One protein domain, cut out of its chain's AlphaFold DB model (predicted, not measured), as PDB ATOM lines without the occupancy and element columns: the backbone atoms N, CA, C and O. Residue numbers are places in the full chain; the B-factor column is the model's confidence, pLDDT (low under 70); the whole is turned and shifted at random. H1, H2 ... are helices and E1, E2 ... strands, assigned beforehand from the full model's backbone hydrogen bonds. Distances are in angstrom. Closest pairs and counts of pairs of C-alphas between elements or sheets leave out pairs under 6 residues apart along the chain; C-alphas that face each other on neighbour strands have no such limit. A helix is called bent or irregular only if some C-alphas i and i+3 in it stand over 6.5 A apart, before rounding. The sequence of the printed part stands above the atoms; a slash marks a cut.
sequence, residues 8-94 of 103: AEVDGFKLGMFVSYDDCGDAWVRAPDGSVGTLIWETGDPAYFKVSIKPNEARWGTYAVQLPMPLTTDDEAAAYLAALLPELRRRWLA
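Overview. This is residues 8 to 94 of the 103 residues of an uncharacterized protein of Terracoccus luteus (UniProt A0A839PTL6). A strongly twisted sheet of six strands curls round the first arm of one long bent helix, H1, and the second arm of H1 runs on over the same face, leaving the other face bare of named helices. The sheet's order is E1, E2, E3, E4, E6, E5, mixed: E4 and E6 are parallel and the other neighbours antiparallel. The printed part has 87 residues, with E1 to E6 first along the chain and H1 last, in the mixed class of helices and strands. It is compact and rounded, with a radius of gyration of the C-alphas of 11.7 A and spans of 33 by 23 by 22 A.

Along the chain. E1 is residues 8 to 10, with C-alpha 8 at (-39.821, -33.953, -11.964). E2, residues 13 to 20, is 18.9 A long and bends by 53 degrees at residue 17. E3, residues 24 to 30, is 19.3 A long, and E4, residues 36 to 43, is 22.1 A long. E5 is residues 48 to 53, 15.4 A, and E6 is residues 62 to 67, 16.2 A. H1, residues 74 to 94, was assigned as one helix by its hydrogen bonds but is bent, with C-alphas 83 and 86 7.2 A apart. Its arms are H1a, residues 74 to 83, 14.2 A, and H1b, residues 86 to 94, 12.5 A, ending at C-alpha 94 (-32.043, -53.775, -2.533).

Arrangement. E1, E2, E3 and E4 form a meander, each strand the antiparallel neighbour of the one before. E1 and E2 are a hairpin, with N 10 and O 13 at 2.9 A. The hairpin E2 and E3 has N 16 and O 28 at 3.1 A, and the hairpin E3 and E4 has N 27 and O 39 at 2.9 A. E4 and E6 are parallel at 31 degrees, with N 40 and O 63 at 2.8 A. E5 and E6 are a hairpin, with N 50 and O 64 at 2.8 A. E1 and E5 are the edge strands, and they are apart. The sheet, with H1a and H1b on one face, makes two layers. The closest C-alphas of E1 and H1a are those of Ala 8 and Ala 78, 5.0 A. The arms stand at a steep tilt of 66 degrees. H1b is on the sheet at a height of 7.9 A, over none of the strands. In H1a and H1b every O i to N i+4 pair is within hydrogen-bond range.

Size, cuts and confidence. The two C-alphas farthest apart are those of Asp 45 and Glu 57, 32.7 A. The printed part has no cut and no long link. The mean pLDDT of the printed part is 97.0, and no printed residue is under 70.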
ATOM      1  N   ALA A   8     -38.526 -33.479 -12.422       98.00
ATOM      2  CA  ALA A   8     -39.821 -33.953 -11.964       98.00
ATOM      3  C   ALA A   8     -39.723 -34.639 -10.605       98.00
ATOM      4  O   ALA A   8     -38.662 -35.122 -10.200       98.00
ATOM      5  N   GLU A   9     -40.859 -34.726  -9.920       98.50
ATOM      6  CA  GLU A   9     -41.026 -35.515  -8.706       98.50
ATOM      7  C   GLU A   9     -42.230 -36.446  -8.852       98.50
ATOM      8  O   GLU A   9     -43.334 -35.999  -9.156       98.50
ATOM      9  N   VAL A  10     -42.014 -37.745  -8.629       98.56
ATOM     10  CA  VAL A  10     -43.052 -38.782  -8.689       98.56
ATOM     11  C   VAL A  10     -42.837 -39.753  -7.530       98.56
ATOM     12  O   VAL A  10     -41.735 -40.260  -7.331       98.56
ATOM     13  N   ASP A  11     -43.881 -40.005  -6.737       97.62
ATOM     14  CA  ASP A  11     -43.861 -40.893  -5.561       97.62
ATOM     15  C   ASP A  11     -42.699 -40.643  -4.574       97.62
ATOM     16  O   ASP A  11     -42.140 -41.577  -3.992       97.62
ATOM     17  N   GLY A  12     -42.314 -39.376  -4.395       97.69
ATOM     18  CA  GLY A  12     -41.212 -38.963  -3.518       97.69
ATOM     19  C   GLY A  12     -39.810 -39.193  -4.094       97.69
ATOM     20  O   GLY A  12     -38.824 -38.871  -3.432       97.69
ATOM     21  N   PHE A  13     -39.698 -39.724  -5.314       98.56
ATOM     22  CA  PHE A  13     -38.454 -39.718  -6.078       98.56
ATOM     23  C   PHE A  13     -38.373 -38.442  -6.901       98.56
ATOM     24  O   PHE A  13     -39.356 -38.037  -7.515       98.56
ATOM     25  N   LYS A  14     -37.189 -37.836  -6.954       98.56
ATOM     26  CA  LYS A  14     -36.931 -36.628  -7.743       98.56
ATOM     27  C   LYS A  14     -35.910 -36.930  -8.825       98.56
ATOM     28  O   LYS A  14     -34.849 -37.471  -8.513       98.56
ATOM     29  N   LEU A  15     -36.219 -36.559 -10.057       98.38
ATOM     30  CA  LEU A  15     -35.331 -36.621 -11.212       98.38
ATOM     31  C   LEU A  15     -34.862 -35.208 -11.555       98.38
ATOM     32  O   LEU A  15     -35.661 -34.271 -11.578       98.38
ATOM     33  N   GLY A  16     -33.582 -35.074 -11.871       97.25
ATOM     34  CA  GLY A  16     -33.053 -33.889 -12.532       97.25
ATOM     35  C   GLY A  16     -31.794 -34.218 -13.315       97.25
ATOM     36  O   GLY A  16     -31.178 -35.266 -13.110       97.25
ATOM     37  N   MET A  17     -31.406 -33.322 -14.217       96.19
ATOM     38  CA  MET A  17     -30.306 -33.580 -15.147       96.19
ATOM     39  C   MET A  17     -29.011 -32.901 -14.703       96.19
ATOM     40  O   MET A  17     -29.020 -31.791 -14.166       96.19
ATOM     41  N   PHE A  18     -27.885 -33.562 -14.959       95.06
ATOM     42  CA  PHE A  18     -26.577 -32.911 -15.026       95.06
ATOM     43  C   PHE A  18     -26.372 -32.272 -16.400       95.06
ATOM     44  O   PHE A  18     -25.858 -31.159 -16.501       95.06
ATOM     45  N   VAL A  19     -26.789 -32.988 -17.446       93.69
ATOM     46  CA  VAL A  19     -26.766 -32.559 -18.843       93.69
ATOM     47  C   VAL A  19     -27.904 -33.245 -19.594       93.69
ATOM     48  O   VAL A  19     -28.217 -34.405 -19.319       93.69
ATOM     49  N   SER A  20     -28.517 -32.523 -20.527       92.88
ATOM     50  CA  SER A  20     -29.618 -33.012 -21.352       92.88
ATOM     51  C   SER A  20     -29.424 -32.544 -22.788       92.88
ATOM     52  O   SER A  20     -29.248 -31.347 -23.022       92.88
ATOM     53  N   TYR A  21     -29.465 -33.482 -23.726       91.94
ATOM     54  CA  TYR A  21     -29.628 -33.245 -25.159       91.94
ATOM     55  C   TYR A  21     -31.025 -33.719 -25.585       91.94
ATOM     56  O   TYR A  21     -31.814 -34.148 -24.741       91.94
ATOM     57  N   ASP A  22     -31.336 -33.642 -26.879       90.56
ATOM     58  CA  ASP A  22     -32.654 -34.027 -27.402       90.56
ATOM     59  C   ASP A  22     -32.963 -35.519 -27.185       90.56
ATOM     60  O   ASP A  22     -34.112 -35.886 -26.944       90.56
ATOM     61  N   ASP A  23     -31.945 -36.383 -27.254       95.94
ATOM     62  CA  ASP A  23     -32.103 -37.838 -27.251       95.94
ATOM     63  C   ASP A  23     -31.274 -38.579 -26.192       95.94
ATOM     64  O   ASP A  23     -31.420 -39.795 -26.075       95.94
ATOM     65  N   CYS A  24     -30.424 -37.890 -25.425       96.69
ATOM     66  CA  CYS A  24     -29.579 -38.507 -24.404       96.69
ATOM     67  C   CYS A  24     -29.058 -37.524 -23.345       96.69
ATOM     68  O   CYS A  24     -29.105 -36.303 -23.506       96.69
ATOM     69  N   GLY A  25     -28.498 -38.060 -22.258       97.12
ATOM     70  CA  GLY A  25     -27.812 -37.263 -21.245       97.12
ATOM     71  C   GLY A  25     -27.518 -38.015 -19.949       97.12
ATOM     72  O   GLY A  25     -27.665 -39.235 -19.857       97.12
ATOM     73  N   ASP A  26     -27.133 -37.255 -18.924       97.88
ATOM     74  CA  ASP A  26     -26.856 -37.772 -17.584       97.88
ATOM     75  C   ASP A  26     -27.788 -37.127 -16.562       97.88
ATOM     76  O   ASP A  26     -27.933 -35.901 -16.507       97.88
ATOM     77  N   ALA A  27     -28.368 -37.951 -15.694       97.81
ATOM     78  CA  ALA A  27     -29.323 -37.525 -14.683       97.81
ATOM     79  C   ALA A  27     -28.978 -38.051 -13.290       97.81
ATOM     80  O   ALA A  27     -28.294 -39.064 -13.114       97.81
ATOM     81  N   TRP A  28     -29.503 -37.379 -12.275       97.94
ATOM     82  CA  TRP A  28     -29.563 -37.871 -10.908       97.94
ATOM     83  C   TRP A  28     -31.007 -38.212 -10.543       97.94
ATOM     84  O   TRP A  28     -31.950 -37.530 -10.936       97.94
ATOM     85  N   VAL A  29     -31.166 -39.262  -9.742       98.38
ATOM     86  CA  VAL A  29     -32.434 -39.628  -9.113       98.38
ATOM     87  C   VAL A  29     -32.225 -39.644  -7.611       98.38
ATOM     88  O   VAL A  29     -31.450 -40.446  -7.087       98.38
ATOM     89  N   ARG A  30     -32.928 -38.761  -6.907       98.50
ATOM     90  CA  ARG A  30     -32.965 -38.739  -5.446       98.50
ATOM     91  C   ARG A  30     -34.157 -39.555  -4.962       98.50
ATOM     92  O   ARG A  30     -35.285 -39.276  -5.355       98.50
ATOM     93  N   ALA A  31     -33.894 -40.548  -4.123       98.12
ATOM     94  CA  ALA A  31     -34.911 -41.366  -3.475       98.12
ATOM     95  C   ALA A  31     -35.538 -40.632  -2.265       98.12
ATOM     96  O   ALA A  31     -34.996 -39.611  -1.824       98.12
ATOM     97  N   PRO A  32     -36.649 -41.139  -1.695       97.75
ATOM     98  CA  PRO A  32     -37.342 -40.486  -0.580       97.75
ATOM     99  C   PRO A  32     -36.493 -40.268   0.683       97.75
ATOM    100  O   PRO A  32     -36.748 -39.334   1.439       97.75
ATOM    101  N   ASP A  33     -35.477 -41.102   0.912       95.81
ATOM    102  CA  ASP A  33     -34.526 -40.967   2.027       95.81
ATOM    103  C   ASP A  33     -33.413 -39.931   1.766       95.81
ATOM    104  O   ASP A  33     -32.553 -39.705   2.614       95.81
ATOM    105  N   GLY A  34     -33.412 -39.298   0.590       96.44
ATOM    106  CA  GLY A  34     -32.394 -38.347   0.157       96.44
ATOM    107  C   GLY A  34     -31.169 -38.979  -0.509       96.44
ATOM    108  O   GLY A  34     -30.356 -38.239  -1.070       96.44
ATOM    109  N   SER A  35     -31.043 -40.311  -0.510       97.06
ATOM    110  CA  SER A  35     -29.967 -41.021  -1.207       97.06
ATOM    111  C   SER A  35     -30.084 -40.845  -2.722       97.06
ATOM    112  O   SER A  35     -31.171 -40.658  -3.275       97.06
ATOM    113  N   VAL A  36     -28.947 -40.878  -3.416       96.94
ATOM    114  CA  VAL A  36     -28.877 -40.551  -4.845       96.94
ATOM    115  C   VAL A  36     -28.359 -41.738  -5.647       96.94
ATOM    116  O   VAL A  36     -27.377 -42.377  -5.278       96.94
ATOM    117  N   GLY A  37     -29.028 -42.003  -6.762       97.75
ATOM    118  CA  GLY A  37     -28.561 -42.833  -7.864       97.75
ATOM    119  C   GLY A  37     -28.414 -41.962  -9.105       97.75
ATOM    120  O   GLY A  37     -28.886 -40.823  -9.132       97.75
ATOM    121  N   THR A  38     -27.748 -42.467 -10.137       98.31
ATOM    122  CA  THR A  38     -27.595 -41.721 -11.395       98.31
ATOM    123  C   THR A  38     -28.042 -42.535 -12.596       98.31
ATOM    124  O   THR A  38     -28.036 -43.768 -12.568       98.31
ATOM    125  N   LEU A  39     -28.442 -41.836 -13.651       98.56
ATOM    126  CA  LEU A  39     -28.850 -42.412 -14.923       98.56
ATOM    127  C   LEU A  39     -27.942 -41.880 -16.029       98.56
ATOM    128  O   LEU A  39     -27.627 -40.695 -16.039       98.56
ATOM    129  N   ILE A  40     -27.580 -42.761 -16.951       98.44
ATOM    130  CA  ILE A  40     -27.172 -42.419 -18.311       98.44
ATOM    131  C   ILE A  40     -28.406 -42.748 -19.141       98.44
ATOM    132  O   ILE A  40     -28.775 -43.924 -19.233       98.44
ATOM    133  N   TRP A  41     -29.112 -41.732 -19.620       98.25
ATOM    134  CA  TRP A  41     -30.397 -41.911 -20.285       98.25
ATOM    135  C   TRP A  41     -30.260 -41.687 -21.786       98.25
ATOM    136  O   TRP A  41     -29.492 -40.836 -22.232       98.25
ATOM    137  N   GLU A  42     -31.025 -42.452 -22.552       98.06
ATOM    138  CA  GLU A  42     -31.216 -42.246 -23.983       98.06
ATOM    139  C   GLU A  42     -32.674 -42.521 -24.380       98.06
ATOM    140  O   GLU A  42     -33.419 -43.218 -23.676       98.06
ATOM    141  N   THR A  43     -33.108 -41.940 -25.496       97.50
ATOM    142  CA  THR A  43     -34.387 -42.271 -26.131       97.50
ATOM    143  C   THR A  43     -34.179 -43.339 -27.194       97.50
ATOM    144  O   THR A  43     -33.213 -43.297 -27.950       97.50
ATOM    145  N   GLY A  44     -35.085 -44.313 -27.274       96.50
ATOM    146  CA  GLY A  44     -35.000 -45.344 -28.305       96.50
ATOM    147  C   GLY A  44     -35.780 -46.614 -27.995       96.50
ATOM    148  O   GLY A  44     -36.426 -46.745 -26.955       96.50
ATOM    149  N   ASP A  45     -35.690 -47.563 -28.922       95.31
ATOM    150  CA  ASP A  45     -36.296 -48.890 -28.838       95.31
ATOM    151  C   ASP A  45     -35.256 -49.945 -29.281       95.31
ATOM    152  O   ASP A  45     -34.521 -49.700 -30.243       95.31
ATOM    153  N   PRO A  46     -35.124 -51.098 -28.596       96.50
ATOM    154  CA  PRO A  46     -35.934 -51.578 -27.475       96.50
ATOM    155  C   PRO A  46     -35.638 -50.873 -26.148       96.50
ATOM    156  O   PRO A  46     -34.484 -50.573 -25.836       96.50
ATOM    157  N   ALA A  47     -36.665 -50.677 -25.320       97.81
ATOM    158  CA  ALA A  47     -36.481 -50.199 -23.950       97.81
ATOM    159  C   ALA A  47     -35.548 -51.124 -23.142       97.81
ATOM    160  O   ALA A  47     -35.632 -52.354 -23.236       97.81
ATOM    161  N   TYR A  48     -34.678 -50.550 -22.307       98.31
ATOM    162  CA  TYR A  48     -33.818 -51.329 -21.416       98.31
ATOM    163  C   TYR A  48     -33.476 -50.604 -20.112       98.31
ATOM    164  O   TYR A  48     -33.531 -49.382 -20.008       98.31
ATOM    165  N   PHE A  49     -33.043 -51.393 -19.124       98.38
ATOM    166  CA  PHE A  49     -32.499 -50.913 -17.856       98.38
ATOM    167  C   PHE A  49     -31.305 -51.780 -17.446       98.38
ATOM    168  O   PHE A  49     -31.451 -52.981 -17.197       98.38
ATOM    169  N   LYS A  50     -30.105 -51.201 -17.384       98.12
ATOM    170  CA  LYS A  50     -28.852 -51.929 -17.124       98.12
ATOM    171  C   LYS A  50     -28.044 -51.254 -16.027       98.12
ATOM    172  O   LYS A  50     -28.006 -50.035 -15.923       98.12
ATOM    173  N   VAL A  51     -27.346 -52.055 -15.226       97.94
ATOM    174  CA  VAL A  51     -26.363 -51.532 -14.270       97.94
ATOM    175  C   VAL A  51     -25.128 -51.084 -15.052       97.94
ATOM    176  O   VAL A  51     -24.500 -51.910 -15.708       97.94
ATOM    177  N   SER A  52     -24.786 -49.801 -14.961       97.94
ATOM    178  CA  SER A  52     -23.542 -49.238 -15.497       97.94
ATOM    179  C   SER A  52     -22.452 -49.231 -14.421       97.94
ATOM    180  O   SER A  52     -21.384 -49.815 -14.602       97.94
ATOM    181  N   ILE A  53     -22.759 -48.687 -13.237       97.31
ATOM    182  CA  ILE A  53     -21.879 -48.727 -12.062       97.31
ATOM    183  C   ILE A  53     -22.642 -49.365 -10.906       97.31
ATOM    184  O   ILE A  53     -23.766 -48.967 -10.591       97.31
ATOM    185  N   LYS A  54     -22.032 -50.371 -10.271       96.12
ATOM    186  CA  LYS A  54     -22.637 -51.072  -9.132       96.12
ATOM    187  C   LYS A  54     -22.881 -50.115  -7.949       96.12
ATOM    188  O   LYS A  54     -22.109 -49.169  -7.773       96.12
ATOM    189  N   PRO A  55     -23.917 -50.372  -7.130       95.94
ATOM    190  CA  PRO A  55     -24.110 -49.672  -5.863       95.94
ATOM    191  C   PRO A  55     -22.884 -49.775  -4.944       95.94
ATOM    192  O   PRO A  55     -22.146 -50.762  -4.999       95.94
ATOM    193  N   ASN A  56     -22.688 -48.771  -4.094       91.94
ATOM    194  CA  ASN A  56     -21.678 -48.738  -3.032       91.94
ATOM    195  C   ASN A  56     -22.239 -47.999  -1.804       91.94
ATOM    196  O   ASN A  56     -23.384 -47.571  -1.830       91.94
ATOM    197  N   GLU A  57     -21.453 -47.809  -0.747       88.69
ATOM    198  CA  GLU A  57     -21.909 -47.164   0.501       88.69
ATOM    199  C   GLU A  57     -22.502 -45.754   0.319       88.69
ATOM    200  O   GLU A  57     -23.354 -45.341   1.097       88.69
ATOM    201  N   ALA A  58     -22.092 -45.012  -0.715       88.50
ATOM    202  CA  ALA A  58     -22.512 -43.626  -0.926       88.50
ATOM    203  C   ALA A  58     -23.705 -43.469  -1.884       88.50
ATOM    204  O   ALA A  58     -24.384 -42.443  -1.856       88.50
ATOM    205  N   ARG A  59     -23.937 -44.436  -2.781       92.38
ATOM    206  CA  ARG A  59     -24.981 -44.354  -3.813       92.38
ATOM    207  C   ARG A  59     -25.535 -45.716  -4.181       92.38
ATOM    208  O   ARG A  59     -24.797 -46.690  -4.340       92.38
ATOM    209  N   TRP A  60     -26.825 -45.744  -4.488       96.56
ATOM    210  CA  TRP A  60     -27.521 -46.964  -4.886       96.56
ATOM    211  C   TRP A  60     -27.308 -47.341  -6.359       96.56
ATOM    212  O   TRP A  60     -28.058 -48.152  -6.882       96.56
ATOM    213  N   GLY A  61     -26.270 -46.812  -7.023       97.25
ATOM    214  CA  GLY A  61     -25.792 -47.240  -8.345       97.25
ATOM    215  C   GLY A  61     -25.948 -46.206  -9.464       97.25
ATOM    216  O   GLY A  61     -26.549 -45.146  -9.285       97.25
ATOM    217  N   THR A  62     -25.386 -46.540 -10.627       98.38
ATOM    218  CA  THR A  62     -25.570 -45.813 -11.891       98.38
ATOM    219  C   THR A  62     -26.156 -46.756 -12.926       98.38
ATOM    220  O   THR A  62     -25.657 -47.874 -13.093       98.38
ATOM    221  N   TYR A  63     -27.173 -46.305 -13.648       98.69
ATOM    222  CA  TYR A  63     -27.944 -47.138 -14.562       98.69
ATOM    223  C   TYR A  63     -27.947 -46.559 -15.968       98.69
ATOM    224  O   TYR A  63     -28.205 -45.377 -16.137       98.69
ATOM    225  N   ALA A  64     -27.675 -47.394 -16.966       98.62
ATOM    226  CA  ALA A  64     -27.957 -47.049 -18.352       98.62
ATOM    227  C   ALA A  64     -29.417 -47.411 -18.639       98.62
ATOM    228  O   ALA A  64     -29.830 -48.550 -18.373       98.62
ATOM    229  N   VAL A  65     -30.189 -46.457 -19.148       98.56
ATOM    230  CA  VAL A  65     -31.625 -46.612 -19.390       98.56
ATOM    231  C   VAL A  65     -31.995 -46.090 -20.769       98.56
ATOM    232  O   VAL A  65     -31.527 -45.035 -21.182       98.56
ATOM    233  N   GLN A  66     -32.868 -46.826 -21.450       98.44
ATOM    234  CA  GLN A  66     -33.474 -46.394 -22.703       98.44
ATOM    235  C   GLN A  66     -34.980 -46.597 -22.635       98.44
ATOM    236  O   GLN A  66     -35.434 -47.680 -22.252       98.44
ATOM    237  N   LEU A  67     -35.740 -45.581 -23.041       98.19
ATOM    238  CA  LEU A  67     -37.192 -45.643 -23.224       98.19
ATOM    239  C   LEU A  67     -37.570 -44.939 -24.537       98.19
ATOM    240  O   LEU A  67     -36.913 -43.967 -24.908       98.19
ATOM    241  N   PRO A  68     -38.650 -45.341 -25.222       97.38
ATOM    242  CA  PRO A  68     -39.134 -44.665 -26.428       97.38
ATOM    243  C   PRO A  68     -39.948 -43.406 -26.073       97.38
ATOM    244  O   PRO A  68     -41.028 -43.178 -26.613       97.38
ATOM    245  N   MET A  69     -39.478 -42.625 -25.100       95.62
ATOM    246  CA  MET A  69     -40.138 -41.422 -24.600       95.62
ATOM    247  C   MET A  69     -39.162 -40.248 -24.634       95.62
ATOM    248  O   MET A  69     -37.999 -40.447 -24.281       95.62
ATOM    249  N   PRO A  70     -39.620 -39.046 -25.015       95.56
ATOM    250  CA  PRO A  70     -38.810 -37.838 -24.917       95.56
ATOM    251  C   PRO A  70     -38.534 -37.475 -23.451       95.56
ATOM    252  O   PRO A  70     -39.216 -37.949 -22.538       95.56
ATOM    253  N   LEU A  71     -37.527 -36.627 -23.238       95.31
ATOM    254  CA  LEU A  71     -37.132 -36.128 -21.920       95.31
ATOM    255  C   LEU A  71     -36.652 -34.670 -22.010       95.31
ATOM    256  O   LEU A  71     -35.545 -34.332 -21.604       95.31
ATOM    257  N   THR A  72     -37.480 -33.809 -22.598       93.88
ATOM    258  CA  THR A  72     -37.159 -32.406 -22.921       93.88
ATOM    259  C   THR A  72     -37.982 -31.388 -22.131       93.88
ATOM    260  O   THR A  72     -37.647 -30.206 -22.108       93.88
ATOM    261  N   THR A  73     -39.029 -31.835 -21.435       95.25
ATOM    262  CA  THR A  73     -39.889 -31.004 -20.578       95.25
ATOM    263  C   THR A  73     -40.123 -31.650 -19.212       95.25
ATOM    264  O   THR A  73     -39.908 -32.850 -19.040       95.25
ATOM    265  N   ASP A  74     -40.589 -30.875 -18.232       97.12
ATOM    266  CA  ASP A  74     -40.892 -31.384 -16.885       97.12
ATOM    267  C   ASP A  74     -42.006 -32.450 -16.892       97.12
ATOM    268  O   ASP A  74     -41.913 -33.451 -16.180       97.12
ATOM    269  N   ASP A  75     -43.029 -32.291 -17.739       97.94
ATOM    270  CA  ASP A  75     -44.107 -33.281 -17.889       97.94
ATOM    271  C   ASP A  75     -43.580 -34.599 -18.479       97.94
ATOM    272  O   ASP A  75     -43.927 -35.693 -18.020       97.94
ATOM    273  N   GLU A  76     -42.684 -34.507 -19.463       97.50
ATOM    274  CA  GLU A  76     -41.981 -35.665 -20.015       97.50
ATOM    275  C   GLU A  76     -41.070 -36.309 -18.968       97.50
ATOM    276  O   GLU A  76     -41.060 -37.530 -18.838       97.50
ATOM    277  N   ALA A  77     -40.376 -35.513 -18.150       97.69
ATOM    278  CA  ALA A  77     -39.575 -36.012 -17.036       97.69
ATOM    279  C   ALA A  77     -40.411 -36.738 -15.984       97.69
ATOM    280  O   ALA A  77     -39.967 -37.761 -15.457       97.69
ATOM    281  N   ALA A  78     -41.633 -36.279 -15.718       98.50
ATOM    282  CA  ALA A  78     -42.557 -36.969 -14.831       98.50
ATOM    283  C   ALA A  78     -42.987 -38.322 -15.418       98.50
ATOM    284  O   ALA A  78     -42.921 -39.339 -14.724       98.50
ATOM    285  N   ALA A  79     -43.360 -38.368 -16.700       98.38
ATOM    286  CA  ALA A  79     -43.729 -39.611 -17.380       98.38
ATOM    287  C   ALA A  79     -42.554 -40.603 -17.460       98.38
ATOM    288  O   ALA A  79     -42.710 -41.794 -17.171       98.38
ATOM    289  N   TYR A  80     -41.362 -40.104 -17.788       98.06
ATOM    290  CA  TYR A  80     -40.130 -40.881 -17.864       98.06
ATOM    291  C   TYR A  80     -39.752 -41.462 -16.502       98.06
ATOM    292  O   TYR A  80     -39.512 -42.666 -16.381       98.06
ATOM    293  N   LEU A  81     -39.773 -40.635 -15.450       98.50
ATOM    294  CA  LEU A  81     -39.526 -41.088 -14.086       98.50
ATOM    295  C   LEU A  81     -40.551 -42.149 -13.676       98.50
ATOM    296  O   LEU A  81     -40.146 -43.217 -13.221       98.50
ATOM    297  N   ALA A  82     -41.846 -41.902 -13.891       98.62
ATOM    298  CA  ALA A  82     -42.918 -42.836 -13.547       98.62
ATOM    299  C   ALA A  82     -42.733 -44.216 -14.202       98.62
ATOM    300  O   ALA A  82     -42.934 -45.238 -13.544       98.62
ATOM    301  N   ALA A  83     -42.290 -44.265 -15.461       98.31
ATOM    302  CA  ALA A  83     -42.007 -45.522 -16.152       98.31
ATOM    303  C   ALA A  83     -40.795 -46.270 -15.570       98.31
ATOM    304  O   ALA A  83     -40.789 -47.501 -15.532       98.31
ATOM    305  N   LEU A  84     -39.776 -45.548 -15.089       98.12
ATOM    306  CA  LEU A  84     -38.597 -46.144 -14.453       98.12
ATOM    307  C   LEU A  84     -38.822 -46.535 -12.987       98.12
ATOM    308  O   LEU A  84     -38.106 -47.402 -12.473       98.12
ATOM    309  N   LEU A  85     -39.790 -45.920 -12.299       98.12
ATOM    310  CA  LEU A  85     -39.993 -46.076 -10.855       98.12
ATOM    311  C   LEU A  85     -40.064 -47.527 -10.364       98.12
ATOM    312  O   LEU A  85     -39.447 -47.795  -9.329       98.12
ATOM    313  N   PRO A  86     -40.754 -48.476 -11.032       98.31
ATOM    314  CA  PRO A  86     -40.807 -49.856 -10.553       98.31
ATOM    315  C   PRO A  86     -39.414 -50.474 -10.377       98.31
ATOM    316  O   PRO A  86     -39.133 -51.114  -9.362       98.31
ATOM    317  N   GLU A  87     -38.513 -50.232 -11.330       98.25
ATOM    318  CA  GLU A  87     -37.155 -50.766 -11.295       98.25
ATOM    319  C   GLU A  87     -36.243 -49.930 -10.388       98.25
ATOM    320  O   GLU A  87     -35.515 -50.501  -9.575       98.25
ATOM    321  N   LEU A  88     -36.324 -48.594 -10.439       98.38
ATOM    322  CA  LEU A  88     -35.547 -47.710  -9.558       98.38
ATOM    323  C   LEU A  88     -35.834 -48.000  -8.080       98.38
ATOM    324  O   LEU A  88     -34.906 -48.182  -7.291       98.38
ATOM    325  N   ARG A  89     -37.113 -48.139  -7.713       98.44
ATOM    326  CA  ARG A  89     -37.536 -48.480  -6.350       98.44
ATOM    327  C   ARG A  89     -36.980 -49.834  -5.921       98.44
ATOM    328  O   ARG A  89     -36.470 -49.953  -4.810       98.44
ATOM    329  N   ARG A  90     -37.027 -50.845  -6.796       98.12
ATOM    330  CA  ARG A  90     -36.464 -52.177  -6.518       98.12
ATOM    331  C   ARG A  90     -34.961 -52.112  -6.246       98.12
ATOM    332  O   ARG A  90     -34.479 -52.758  -5.317       98.12
ATOM    333  N   ARG A  91     -34.220 -51.335  -7.038       97.69
ATOM    334  CA  ARG A  91     -32.768 -51.168  -6.891       97.69
ATOM    335  C   ARG A  91     -32.390 -50.428  -5.613       97.69
ATOM    336  O   ARG A  91     -31.504 -50.888  -4.899       97.69
ATOM    337  N   TRP A  92     -33.083 -49.334  -5.312       97.81
ATOM    338  CA  TRP A  92     -32.886 -48.575  -4.078       97.81
ATOM    339  C   TRP A  92     -33.165 -49.427  -2.832       97.81
ATOM    340  O   TRP A  92     -32.318 -49.505  -1.945       97.81
ATOM    341  N   LEU A  93     -34.286 -50.158  -2.795       97.38
ATOM    342  CA  LEU A  93     -34.610 -51.049  -1.673       97.38
ATOM    343  C   LEU A  93     -33.579 -52.173  -1.496       97.38
ATOM    344  O   LEU A  93     -33.200 -52.492  -0.372       97.38
ATOM    345  N   ALA A  94     -33.094 -52.760  -2.594       96.12
ATOM    346  CA  ALA A  94     -32.043 -53.775  -2.533       96.12
ATOM    347  C   ALA A  94     -30.724 -53.209  -1.978       96.12
ATOM    348  O   ALA A  94     -30.036 -53.881  -1.213       96.12
TER     349      ALA A  94